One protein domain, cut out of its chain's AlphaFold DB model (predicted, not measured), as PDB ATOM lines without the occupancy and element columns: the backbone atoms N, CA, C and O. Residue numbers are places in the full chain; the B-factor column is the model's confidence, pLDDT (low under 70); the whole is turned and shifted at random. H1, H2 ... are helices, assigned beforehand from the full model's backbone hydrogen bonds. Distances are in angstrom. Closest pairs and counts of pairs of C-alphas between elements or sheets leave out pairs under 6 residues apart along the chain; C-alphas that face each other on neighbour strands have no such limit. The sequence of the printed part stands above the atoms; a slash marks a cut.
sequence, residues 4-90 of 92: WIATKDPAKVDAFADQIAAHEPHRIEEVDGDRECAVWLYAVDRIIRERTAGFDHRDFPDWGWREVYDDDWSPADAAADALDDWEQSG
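Overview. This is residues 4 to 90 of the 92 residues of an uncharacterized protein of Gordonia alkanivorans (UniProt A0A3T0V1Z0). Long helix H3 makes the middle; H1 crosses its first end, short H2 packs there too, short H4 packs on residues 37 to 41, and H5 slants off from H3's middle. The printed part has 87 residues, five named helices, H1 to H5, and no named strand: all helix, compact, radius of gyration of the C-alphas 12.7 A, spans 40 by 25 by 22 A.

Along the chain. Find C-alpha 35 at (-4.864, -2.803, 25.348); H3, residues 35 to 52, runs 25.3 A from there. Before it come H1, residues 10 to 23, 20.1 A, and H2, residues 26 to 29. After it come H4, residues 65 to 70, and H5, residues 75 to 89, running 21.0 A to C-alpha 89 at (22.611, -16.873, 27.120).

Arrangement. H3 is the hub, touching four helices. Its residues 35 to 39 touch H1, only just about perpendicular at 71 degrees; the closest C-alphas, Ala 17 and Arg 35, are 5.5 A apart. Its residues 40 to 48 touch H5, the same way at a steep tilt of 52 degrees; the closest C-alphas, Val 44 and Pro 75, are 4.7 A apart. Every O i to N i+4 pair is within hydrogen-bond range in H1, H3, H4 and H5; H2 is too short for one.

Size, cuts and confidence. The farthest C-alphas, Ala 11 and Gly 90, are 41.1 A apart. The printed part has no cut; H3 to H4 is a long link. Residue 90 alone has pLDDT under 70.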
ATOM      1  N   TRP A   4       6.464   5.425  24.950       97.19
ATOM      2  CA  TRP A   4       6.321   5.244  23.503       97.19
ATOM      3  C   TRP A   4       4.851   5.262  23.078       97.19
ATOM      4  O   TRP A   4       4.531   5.895  22.065       97.19
ATOM      5  N   ILE A   5       3.957   4.638  23.853       96.75
ATOM      6  CA  ILE A   5       2.504   4.690  23.616       96.75
ATOM      7  C   ILE A   5       1.996   6.131  23.712       96.75
ATOM      8  O   ILE A   5       1.270   6.574  22.824       96.75
ATOM      9  N   ALA A   6       2.456   6.901  24.701       96.81
ATOM     10  CA  ALA A   6       2.060   8.299  24.891       96.81
ATOM     11  C   ALA A   6       2.420   9.217  23.701       96.81
ATOM     12  O   ALA A   6       1.831  10.283  23.534       96.81
ATOM     13  N   THR A   7       3.366   8.810  22.842       96.94
ATOM     14  CA  THR A   7       3.703   9.539  21.600       96.94
ATOM     15  C   THR A   7       2.733   9.269  20.446       96.94
ATOM     16  O   THR A   7       2.844   9.901  19.391       96.94
ATOM     17  N   LYS A   8       1.832   8.290  20.584       96.44
ATOM     18  CA  LYS A   8       0.894   7.875  19.537       96.44
ATOM     19  C   LYS A   8      -0.438   8.601  19.673       96.44
ATOM     20  O   LYS A   8      -0.776   9.164  20.706       96.44
ATOM     21  N   ASP A   9      -1.198   8.574  18.587       97.56
ATOM     22  CA  ASP A   9      -2.590   9.012  18.586       97.56
ATOM     23  C   ASP A   9      -3.441   7.980  19.355       97.56
ATOM     24  O   ASP A   9      -3.517   6.833  18.896       97.56
ATOM     25  N   PRO A  10      -4.089   8.355  20.477       96.75
ATOM     26  CA  PRO A  10      -4.866   7.423  21.293       96.75
ATOM     27  C   PRO A  10      -5.961   6.705  20.500       96.75
ATOM     28  O   PRO A  10      -6.146   5.503  20.657       96.75
ATOM     29  N   ALA A  11      -6.622   7.393  19.560       97.69
ATOM     30  CA  ALA A  11      -7.683   6.785  18.757       97.69
ATOM     31  C   ALA A  11      -7.148   5.687  17.824       97.69
ATOM     32  O   ALA A  11      -7.852   4.728  17.510       97.69
ATOM     33  N   LYS A  12      -5.892   5.812  17.377       97.56
ATOM     34  CA  LYS A  12      -5.236   4.779  16.567       97.56
ATOM     35  C   LYS A  12      -4.773   3.605  17.414       97.56
ATOM     36  O   LYS A  12      -4.863   2.480  16.937       97.56
ATOM     37  N   VAL A  13      -4.289   3.861  18.630       97.44
ATOM     38  CA  VAL A  13      -3.942   2.801  19.589       97.44
ATOM     39  C   VAL A  13      -5.186   1.975  19.902       97.44
ATOM     40  O   VAL A  13      -5.152   0.760  19.737       97.44
ATOM     41  N   ASP A  14      -6.310   2.624  20.210       97.56
ATOM     42  CA  ASP A  14      -7.577   1.938  20.471       97.56
ATOM     43  C   ASP A  14      -8.077   1.141  19.265       97.56
ATOM     44  O   ASP A  14      -8.390  -0.040  19.396       97.56
ATOM     45  N   ALA A  15      -8.100   1.746  18.076       98.25
ATOM     46  CA  ALA A  15      -8.522   1.042  16.868       98.25
ATOM     47  C   ALA A  15      -7.626  -0.167  16.552       98.25
ATOM     48  O   ALA A  15      -8.104  -1.167  16.015       98.25
ATOM     49  N   PHE A  16      -6.331  -0.090  16.866       97.81
ATOM     50  CA  PHE A  16      -5.413  -1.202  16.662       97.81
ATOM     51  C   PHE A  16      -5.596  -2.292  17.722       97.81
ATOM     52  O   PHE A  16      -5.651  -3.468  17.377       97.81
ATOM     53  N   ALA A  17      -5.806  -1.920  18.984       97.81
ATOM     54  CA  ALA A  17      -6.172  -2.863  20.034       97.81
ATOM     55  C   ALA A  17      -7.499  -3.585  19.730       97.81
ATOM     56  O   ALA A  17      -7.613  -4.780  19.993       97.81
ATOM     57  N   ASP A  18      -8.476  -2.913  19.110       98.31
ATOM     58  CA  ASP A  18      -9.708  -3.558  18.629       98.31
ATOM     59  C   ASP A  18      -9.440  -4.581  17.523       98.31
ATOM     60  O   ASP A  18     -10.049  -5.651  17.510       98.31
ATOM     61  N   GLN A  19      -8.512  -4.289  16.608       98.25
ATOM     62  CA  GLN A  19      -8.097  -5.253  15.587       98.25
ATOM     63  C   GLN A  19      -7.412  -6.470  16.215       98.25
ATOM     64  O   GLN A  19      -7.735  -7.599  15.842       98.25
ATOM     65  N   ILE A  20      -6.528  -6.259  17.195       97.50
ATOM     66  CA  ILE A  20      -5.899  -7.350  17.949       97.50
ATOM     67  C   ILE A  20      -6.981  -8.183  18.645       97.50
ATOM     68  O   ILE A  20      -7.022  -9.393  18.461       97.50
ATOM     69  N   ALA A  21      -7.922  -7.558  19.355       97.19
ATOM     70  CA  ALA A  21      -9.010  -8.266  20.031       97.19
ATOM     71  C   ALA A  21      -9.901  -9.071  19.064       97.19
ATOM     72  O   ALA A  21     -10.382 -10.149  19.415       97.19
ATOM     73  N   ALA A  22     -10.126  -8.572  17.846       97.75
ATOM     74  CA  ALA A  22     -10.964  -9.234  16.850       97.75
ATOM     75  C   ALA A  22     -10.285 -10.435  16.169       97.75
ATOM     76  O   ALA A  22     -10.970 -11.388  15.790       97.75
ATOM     77  N   HIS A  23      -8.965 -10.388  15.980       97.25
ATOM     78  CA  HIS A  23      -8.229 -11.383  15.190       97.25
ATOM     79  C   HIS A  23      -7.347 -12.307  16.032       97.25
ATOM     80  O   HIS A  23      -7.187 -13.480  15.702       97.25
ATOM     81  N   GLU A  24      -6.796 -11.792  17.125       95.00
ATOM     82  CA  GLU A  24      -5.839 -12.458  18.005       95.00
ATOM     83  C   GLU A  24      -6.170 -12.156  19.487       95.00
ATOM     84  O   GLU A  24      -5.330 -11.613  20.203       95.00
ATOM     85  N   PRO A  25      -7.378 -12.500  19.984       95.00
ATOM     86  CA  PRO A  25      -7.836 -12.117  21.328       95.00
ATOM     87  C   PRO A  25      -6.912 -12.585  22.460       95.00
ATOM     88  O   PRO A  25      -6.775 -11.887  23.461       95.00
ATOM     89  N   HIS A  26      -6.220 -13.713  22.269       93.19
ATOM     90  CA  HIS A  26      -5.219 -14.225  23.208       93.19
ATOM     91  C   HIS A  26      -4.131 -13.192  23.545       93.19
ATOM     92  O   HIS A  26      -3.715 -13.117  24.690       93.19
ATOM     93  N   ARG A  27      -3.740 -12.321  22.601       93.25
ATOM     94  CA  ARG A  27      -2.741 -11.261  22.837       93.25
ATOM     95  C   ARG A  27      -3.210 -10.186  23.815       93.25
ATOM     96  O   ARG A  27      -2.391  -9.521  24.433       93.25
ATOM     97  N   ILE A  28      -4.522  -9.970  23.921       96.75
ATOM     98  CA  ILE A  28      -5.102  -9.064  24.920       96.75
ATOM     99  C   ILE A  28      -5.124  -9.753  26.287       96.75
ATOM    100  O   ILE A  28      -4.838  -9.122  27.301       96.75
ATOM    101  N   GLU A  29      -5.462 -11.043  26.313       95.19
ATOM    102  CA  GLU A  29      -5.498 -11.853  27.536       95.19
ATOM    103  C   GLU A  29      -4.102 -12.023  28.153       95.19
ATOM    104  O   GLU A  29      -3.971 -11.921  29.368       95.19
ATOM    105  N   GLU A  30      -3.065 -12.198  27.327       93.56
ATOM    106  CA  GLU A  30      -1.651 -12.325  27.732       93.56
ATOM    107  C   GLU A  30      -1.146 -11.139  28.570       93.56
ATOM    108  O   GLU A  30      -0.240 -11.299  29.384       93.56
ATOM    109  N   VAL A  31      -1.746  -9.960  28.405       95.06
ATOM    110  CA  VAL A  31      -1.381  -8.728  29.123       95.06
ATOM    111  C   VAL A  31      -2.485  -8.261  30.077       95.06
ATOM    112  O   VAL A  31      -2.642  -7.065  30.328       95.06
ATOM    113  N   ASP A  32      -3.285  -9.198  30.593       95.94
ATOM    114  CA  ASP A  32      -4.375  -8.962  31.552       95.94
ATOM    115  C   ASP A  32      -5.422  -7.936  31.074       95.94
ATOM    116  O   ASP A  32      -6.012  -7.185  31.856       95.94
ATOM    117  N   GLY A  33      -5.670  -7.885  29.763       96.38
ATOM    118  CA  GLY A  33      -6.608  -6.941  29.160       96.38
ATOM    119  C   GLY A  33      -6.037  -5.545  28.908       96.38
ATOM    120  O   GLY A  33      -6.778  -4.663  28.467       96.38
ATOM    121  N   ASP A  34      -4.745  -5.321  29.160       97.50
ATOM    122  CA  ASP A  34      -4.083  -4.049  28.879       97.50
ATOM    123  C   ASP A  34      -3.885  -3.846  27.369       97.50
ATOM    124  O   ASP A  34      -2.938  -4.312  26.738       97.50
ATOM    125  N   ARG A  35      -4.816  -3.099  26.782       97.56
ATOM    126  CA  ARG A  35      -4.864  -2.803  25.348       97.56
ATOM    127  C   ARG A  35      -3.633  -2.050  24.847       97.56
ATOM    128  O   ARG A  35      -3.195  -2.291  23.725       97.56
ATOM    129  N   GLU A  36      -3.084  -1.145  25.651       98.06
ATOM    130  CA  GLU A  36      -1.899  -0.368  25.277       98.06
ATOM    131  C   GLU A  36      -0.654  -1.257  25.281       98.06
ATOM    132  O   GLU A  36       0.132  -1.219  24.330       98.06
ATOM    133  N   CYS A  37      -0.527  -2.111  26.302       98.00
ATOM    134  CA  CYS A  37       0.536  -3.108  26.385       98.00
ATOM    135  C   CYS A  37       0.472  -4.091  25.208       98.00
ATOM    136  O   CYS A  37       1.484  -4.330  24.557       98.00
ATOM    137  N   ALA A  38      -0.717  -4.576  24.834       97.81
ATOM    138  CA  ALA A  38      -0.871  -5.475  23.687       97.81
ATOM    139  C   ALA A  38      -0.431  -4.829  22.362       97.81
ATOM    140  O   ALA A  38       0.215  -5.470  21.531       97.81
ATOM    141  N   VAL A  39      -0.754  -3.546  22.155       98.12
ATOM    142  CA  VAL A  39      -0.306  -2.785  20.976       98.12
ATOM    143  C   VAL A  39       1.212  -2.608  20.980       98.12
ATOM    144  O   VAL A  39       1.854  -2.745  19.934       98.12
ATOM    145  N   TRP A  40       1.793  -2.315  22.142       98.50
ATOM    146  CA  TRP A  40       3.238  -2.202  22.311       98.50
ATOM    147  C   TRP A  40       3.946  -3.535  22.018       98.50
ATOM    148  O   TRP A  40       4.881  -3.567  21.217       98.50
ATOM    149  N   LEU A  41       3.438  -4.644  22.558       97.75
ATOM    150  CA  LEU A  41       3.994  -5.987  22.385       97.75
ATOM    151  C   LEU A  41       3.866  -6.476  20.936       97.75
ATOM    152  O   LEU A  41       4.774  -7.098  20.392       97.75
ATOM    153  N   TYR A  42       2.788  -6.103  20.241       97.19
ATOM    154  CA  TYR A  42       2.667  -6.344  18.802       97.19
ATOM    155  C   TYR A  42       3.766  -5.625  17.997       97.19
ATOM    156  O   TYR A  42       4.282  -6.155  17.010       97.19
ATOM    157  N   ALA A  43       4.141  -4.407  18.400       97.44
ATOM    158  CA  ALA A  43       5.236  -3.683  17.761       97.44
ATOM    159  C   ALA A  43       6.598  -4.336  18.052       97.44
ATOM    160  O   ALA A  43       7.421  -4.410  17.139       97.44
ATOM    161  N   VAL A  44       6.809  -4.841  19.272       97.56
ATOM    162  CA  VAL A  44       7.985  -5.652  19.637       97.56
ATOM    163  C   VAL A  44       8.080  -6.881  18.735       97.56
ATOM    164  O   VAL A  44       9.089  -7.061  18.057       97.56
ATOM    165  N   ASP A  45       7.008  -7.669  18.635       96.69
ATOM    166  CA  ASP A  45       6.966  -8.891  17.820       96.69
ATOM    167  C   ASP A  45       7.330  -8.643  16.372       96.69
ATOM    168  O   ASP A  45       8.060  -9.418  15.759       96.69
ATOM    169  N   ARG A  46       6.822  -7.551  15.802       95.50
ATOM    170  CA  ARG A  46       7.165  -7.183  14.436       95.50
ATOM    171  C   ARG A  46       8.677  -6.987  14.279       95.50
ATOM    172  O   ARG A  46       9.237  -7.452  13.291       95.50
ATOM    173  N   ILE A  47       9.322  -6.317  15.233       96.00
ATOM    174  CA  ILE A  47      10.765  -6.046  15.201       96.00
ATOM    175  C   ILE A  47      11.563  -7.337  15.402       96.00
ATOM    176  O   ILE A  47      12.521  -7.566  14.665       96.00
ATOM    177  N   ILE A  48      11.156  -8.193  16.343       95.25
ATOM    178  CA  ILE A  48      11.784  -9.502  16.570       95.25
ATOM    179  C   ILE A  48      11.683 -10.347  15.296       95.25
ATOM    180  O   ILE A  48      12.712 -10.765  14.773       95.25
ATOM    181  N   ARG A  49      10.485 -10.508  14.719       94.69
ATOM    182  CA  ARG A  49      10.260 -11.307  13.499       94.69
ATOM    183  C   ARG A  49      11.103 -10.847  12.316       94.69
ATOM    184  O   ARG A  49      11.592 -11.680  11.553       94.69
ATOM    185  N   GLU A  50      11.271  -9.533  12.153       93.38
ATOM    186  CA  GLU A  50      12.126  -8.946  11.114       93.38
ATOM    187  C   GLU A  50      13.613  -9.323  11.300       93.38
ATOM    188  O   GLU A  50      14.357  -9.339  10.319       93.38
ATOM    189  N   ARG A  51      14.046  -9.666  12.524       90.00
ATOM    190  CA  ARG A  51      15.441  -9.988  12.881       90.00
ATOM    191  C   ARG A  51      15.727 -11.482  13.073       90.00
ATOM    192  O   ARG A  51      16.845 -11.903  12.804       90.00
ATOM    193  N   THR A  52      14.748 -12.284  13.484       88.06
ATOM    194  CA  THR A  52      14.934 -13.693  13.900       88.06
ATOM    195  C   THR A  52      14.360 -14.721  12.927       88.06
ATOM    196  O   THR A  52      14.244 -15.898  13.251       88.06
ATOM    197  N   ALA A  53      13.965 -14.299  11.723       84.44
ATOM    198  CA  ALA A  53      13.327 -15.163  10.724       84.44
ATOM    199  C   ALA A  53      12.035 -15.864  11.203       84.44
ATOM    200  O   ALA A  53      11.641 -16.879  10.628       84.44
ATOM    201  N   GLY A  54      11.336 -15.298  12.194       85.44
ATOM    202  CA  GLY A  54       9.980 -15.722  12.551       85.44
ATOM    203  C   GLY A  54       9.658 -15.820  14.039       85.44
ATOM    204  O   GLY A  54       8.489 -16.050  14.339       85.44
ATOM    205  N   PHE A  55      10.627 -15.631  14.940       91.88
ATOM    206  CA  PHE A  55      10.349 -15.635  16.381       91.88
ATOM    207  C   PHE A  55       9.564 -14.402  16.816       91.88
ATOM    208  O   PHE A  55       9.588 -13.366  16.148       91.88
ATOM    209  N   ASP A  56       8.869 -14.517  17.939       92.81
ATOM    210  CA  ASP A  56       8.159 -13.436  18.605       92.81
ATOM    211  C   ASP A  56       8.440 -13.418  20.113       92.81
ATOM    212  O   ASP A  56       9.235 -14.210  20.608       92.81
ATOM    213  N   HIS A  57       7.858 -12.469  20.848       93.56
ATOM    214  CA  HIS A  57       8.144 -12.265  22.271       93.56
ATOM    215  C   HIS A  57       7.953 -13.534  23.125       93.56
ATOM    216  O   HIS A  57       8.594 -13.674  24.164       93.56
ATOM    217  N   ARG A  58       7.103 -14.476  22.692       92.62
ATOM    218  CA  ARG A  58       6.831 -15.732  23.414       92.62
ATOM    219  C   ARG A  58       7.980 -16.726  23.331       92.62
ATOM    220  O   ARG A  58       8.063 -17.612  24.178       92.62
ATOM    221  N   ASP A  59       8.858 -16.568  22.346       92.12
ATOM    222  CA  ASP A  59      10.102 -17.328  22.245       92.12
ATOM    223  C   ASP A  59      11.158 -16.832  23.255       92.12
ATOM    224  O   ASP A  59      12.175 -17.488  23.451       92.12
ATOM    225  N   PHE A  60      10.877 -15.726  23.960       89.81
ATOM    226  CA  PHE A  60      11.677 -15.169  25.054       89.81
ATOM    227  C   PHE A  60      10.854 -15.180  26.359       89.81
ATOM    228  O   PHE A  60      10.514 -14.119  26.887       89.81
ATOM    229  N   PRO A  61      10.466 -16.362  26.880       84.44
ATOM    230  CA  PRO A  61       9.531 -16.467  28.004       84.44
ATOM    231  C   PRO A  61      10.105 -15.958  29.332       84.44
ATOM    232  O   PRO A  61       9.342 -15.591  30.222       84.44
ATOM    233  N   ASP A  62      11.433 -15.931  29.461       85.62
ATOM    234  CA  ASP A  62      12.125 -15.412  30.643       85.62
ATOM    235  C   ASP A  62      12.295 -13.884  30.600       85.62
ATOM    236  O   ASP A  62      12.703 -13.270  31.588       85.62
ATOM    237  N   TRP A  63      11.953 -13.252  29.472       87.50
ATOM    238  CA  TRP A  63      12.021 -11.808  29.318       87.50
ATOM    239  C   TRP A  63      10.788 -11.145  29.941       87.50
ATOM    240  O   TRP A  63       9.650 -11.397  29.538       87.50
ATOM    241  N   GLY A  64      11.009 -10.282  30.936       92.31
ATOM    242  CA  GLY A  64       9.964  -9.561  31.672       92.31
ATOM    243  C   GLY A  64       9.279  -8.475  30.838       92.31
ATOM    244  O   GLY A  64       9.473  -7.284  31.065       92.31
ATOM    245  N   TRP A  65       8.491  -8.867  29.831       95.44
ATOM    246  CA  TRP A  65       7.864  -7.940  28.880       95.44
ATOM    247  C   TRP A  65       6.967  -6.896  29.548       95.44
ATOM    248  O   TRP A  65       6.905  -5.755  29.086       95.44
ATOM    249  N   ARG A  66       6.282  -7.270  30.634       96.06
ATOM    250  CA  ARG A  66       5.418  -6.359  31.391       96.06
ATOM    251  C   ARG A  66       6.239  -5.302  32.116       96.06
ATOM    252  O   ARG A  66       5.915  -4.125  32.023       96.06
ATOM    253  N   GLU A  67       7.310  -5.719  32.776       96.19
ATOM    254  CA  GLU A  67       8.238  -4.840  33.477       96.19
ATOM    255  C   GLU A  67       8.896  -3.861  32.500       96.19
ATOM    256  O   GLU A  67       8.908  -2.661  32.747       96.19
ATOM    257  N   VAL A  68       9.350  -4.347  31.341       96.75
ATOM    258  CA  VAL A  68       9.955  -3.512  30.290       96.75
ATOM    259  C   VAL A  68       8.955  -2.492  29.730       96.75
ATOM    260  O   VAL A  68       9.306  -1.333  29.490       96.75
ATOM    261  N   TYR A  69       7.694  -2.891  29.546       97.50
ATOM    262  CA  TYR A  69       6.624  -1.967  29.179       97.50
ATOM    263  C   TYR A  69       6.386  -0.902  30.264       97.50
ATOM    264  O   TYR A  69       6.273   0.284  29.937       97.50
ATOM    265  N   ASP A  70       6.321  -1.302  31.533       97.19
ATOM    266  CA  ASP A  70       6.074  -0.399  32.662       97.19
ATOM    267  C   ASP A  70       7.259   0.551  32.927       97.19
ATOM    268  O   ASP A  70       7.043   1.686  33.355       97.19
ATOM    269  N   ASP A  71       8.481   0.143  32.575       97.12
ATOM    270  CA  ASP A  71       9.712   0.948  32.624       97.12
ATOM    271  C   ASP A  71       9.872   1.907  31.422       97.12
ATOM    272  O   ASP A  71      10.951   2.448  31.176       97.12
ATOM    273  N   ASP A  72       8.798   2.149  30.665       97.44
ATOM    274  CA  ASP A  72       8.735   3.130  29.573       97.44
ATOM    275  C   ASP A  72       9.624   2.829  28.347       97.44
ATOM    276  O   ASP A  72       9.867   3.710  27.512       97.44
ATOM    277  N   TRP A  73      10.063   1.582  28.163       97.94
ATOM    278  CA  TRP A  73      10.912   1.230  27.025       97.94
ATOM    279  C   TRP A  73      10.169   1.358  25.697       97.94
ATOM    280  O   TRP A  73       8.965   1.092  25.581       97.94
ATOM    281  N   SER A  74      10.902   1.734  24.646       97.88
ATOM    282  CA  SER A  74      10.372   1.651  23.290       97.88
ATOM    283  C   SER A  74      10.380   0.193  22.808       97.88
ATOM    284  O   SER A  74      11.264  -0.571  23.198       97.88
ATOM    285  N   PRO A  75       9.467  -0.205  21.899       97.75
ATOM    286  CA  PRO A  75       9.482  -1.552  21.332       97.75
ATOM    287  C   PRO A  75      10.814  -1.934  20.676       97.75
ATOM    288  O   PRO A  75      11.188  -3.101  20.660       97.75
ATOM    289  N   ALA A  76      11.528  -0.954  20.114       97.56
ATOM    290  CA  ALA A  76      12.800  -1.188  19.443       97.56
ATOM    291  C   ALA A  76      13.934  -1.471  20.429       97.56
ATOM    292  O   ALA A  76      14.738  -2.361  20.159       97.56
ATOM    293  N   ASP A  77      13.977  -0.740  21.544       97.56
ATOM    294  CA  ASP A  77      14.979  -0.952  22.591       97.56
ATOM    295  C   ASP A  77      14.713  -2.281  23.301       97.56
ATOM    296  O   ASP A  77      15.619  -3.095  23.428       97.56
ATOM    297  N   ALA A  78      13.449  -2.554  23.643       97.12
ATOM    298  CA  ALA A  78      13.036  -3.806  24.271       97.12
ATOM    299  C   ALA A  78      13.361  -5.032  23.406       97.12
ATOM    300  O   ALA A  78      13.921  -6.005  23.893       97.12
ATOM    301  N   ALA A  79      13.048  -4.975  22.105       96.56
ATOM    302  CA  ALA A  79      13.378  -6.056  21.182       96.56
ATOM    303  C   ALA A  79      14.891  -6.214  20.981       96.56
ATOM    304  O   ALA A  79      15.361  -7.328  20.790       96.56
ATOM    305  N   ALA A  80      15.662  -5.121  20.966       95.31
ATOM    306  CA  ALA A  80      17.111  -5.204  20.814       95.31
ATOM    307  C   ALA A  80      17.772  -5.859  22.033       95.31
ATOM    308  O   ALA A  80      18.624  -6.718  21.848       95.31
ATOM    309  N   ASP A  81      17.348  -5.478  23.237       95.06
ATOM    310  CA  ASP A  81      17.903  -5.983  24.494       95.06
ATOM    311  C   ASP A  81      17.531  -7.454  24.726       95.06
ATOM    312  O   ASP A  81      18.405  -8.264  25.016       95.06
ATOM    313  N   ALA A  82      16.277  -7.842  24.451       93.31
ATOM    314  CA  ALA A  82      15.854  -9.244  24.519       93.31
ATOM    315  C   ALA A  82      16.653 -10.153  23.570       93.31
ATOM    316  O   ALA A  82      16.977 -11.291  23.904       93.31
ATOM    317  N   LEU A  83      16.978  -9.656  22.371       92.19
ATOM    318  CA  LEU A  83      17.796 -10.396  21.409       92.19
ATOM    319  C   LEU A  83      19.258 -10.495  21.851       92.19
ATOM    320  O   LEU A  83      19.860 -11.549  21.678       92.19
ATOM    321  N   ASP A  84      19.820  -9.428  22.422       91.56
ATOM    322  CA  ASP A  84      21.197  -9.415  22.929       91.56
ATOM    323  C   ASP A  84      21.362 -10.349  24.140       91.56
ATOM    324  O   ASP A  84      22.348 -11.083  24.227       91.56
ATOM    325  N   ASP A  85      20.383 -10.376  25.050       87.06
ATOM    326  CA  ASP A  85      20.348 -11.308  26.185       87.06
ATOM    327  C   ASP A  85      20.240 -12.769  25.719       87.06
ATOM    328  O   ASP A  85      20.957 -13.654  26.202       87.06
ATOM    329  N   TRP A  86      19.417 -13.026  24.704       85.00
ATOM    330  CA  TRP A  86      19.282 -14.350  24.099       85.00
ATOM    331  C   TRP A  86      20.562 -14.825  23.388       85.00
ATOM    332  O   TRP A  86      20.995 -15.965  23.567       85.00
ATOM    333  N   GLU A  87      21.236 -13.941  22.642       83.69
ATOM    334  CA  GLU A  87      22.541 -14.236  22.034       83.69
ATOM    335  C   GLU A  87      23.615 -14.545  23.095       83.69
ATOM    336  O   GLU A  87      24.464 -15.418  22.890       83.69
ATOM    337  N   GLN A  88      23.580 -13.865  24.245       81.12
ATOM    338  CA  GLN A  88      24.545 -14.054  25.335       81.12
ATOM    339  C   GLN A  88      24.283 -15.299  26.187       81.12
ATOM    340  O   GLN A  88      25.234 -15.907  26.689       81.12
ATOM    341  N   SER A  89      23.018 -15.685  26.357       73.00
ATOM    342  CA  SER A  89      22.611 -16.873  27.120       73.00
ATOM    343  C   SER A  89      22.847 -18.192  26.369       73.00
ATOM    344  O   SER A  89      22.915 -19.246  27.006       73.00
ATOM    345  N   GLY A  90      23.122 -18.139  25.059       56.44
ATOM    346  CA  GLY A  90      23.684 -19.251  24.284       56.44
ATOM    347  C   GLY A  90      22.667 -20.202  23.646       56.44
ATOM    348  O   GLY A  90      23.034 -21.337  23.350       56.44
TER     349      GLY A  90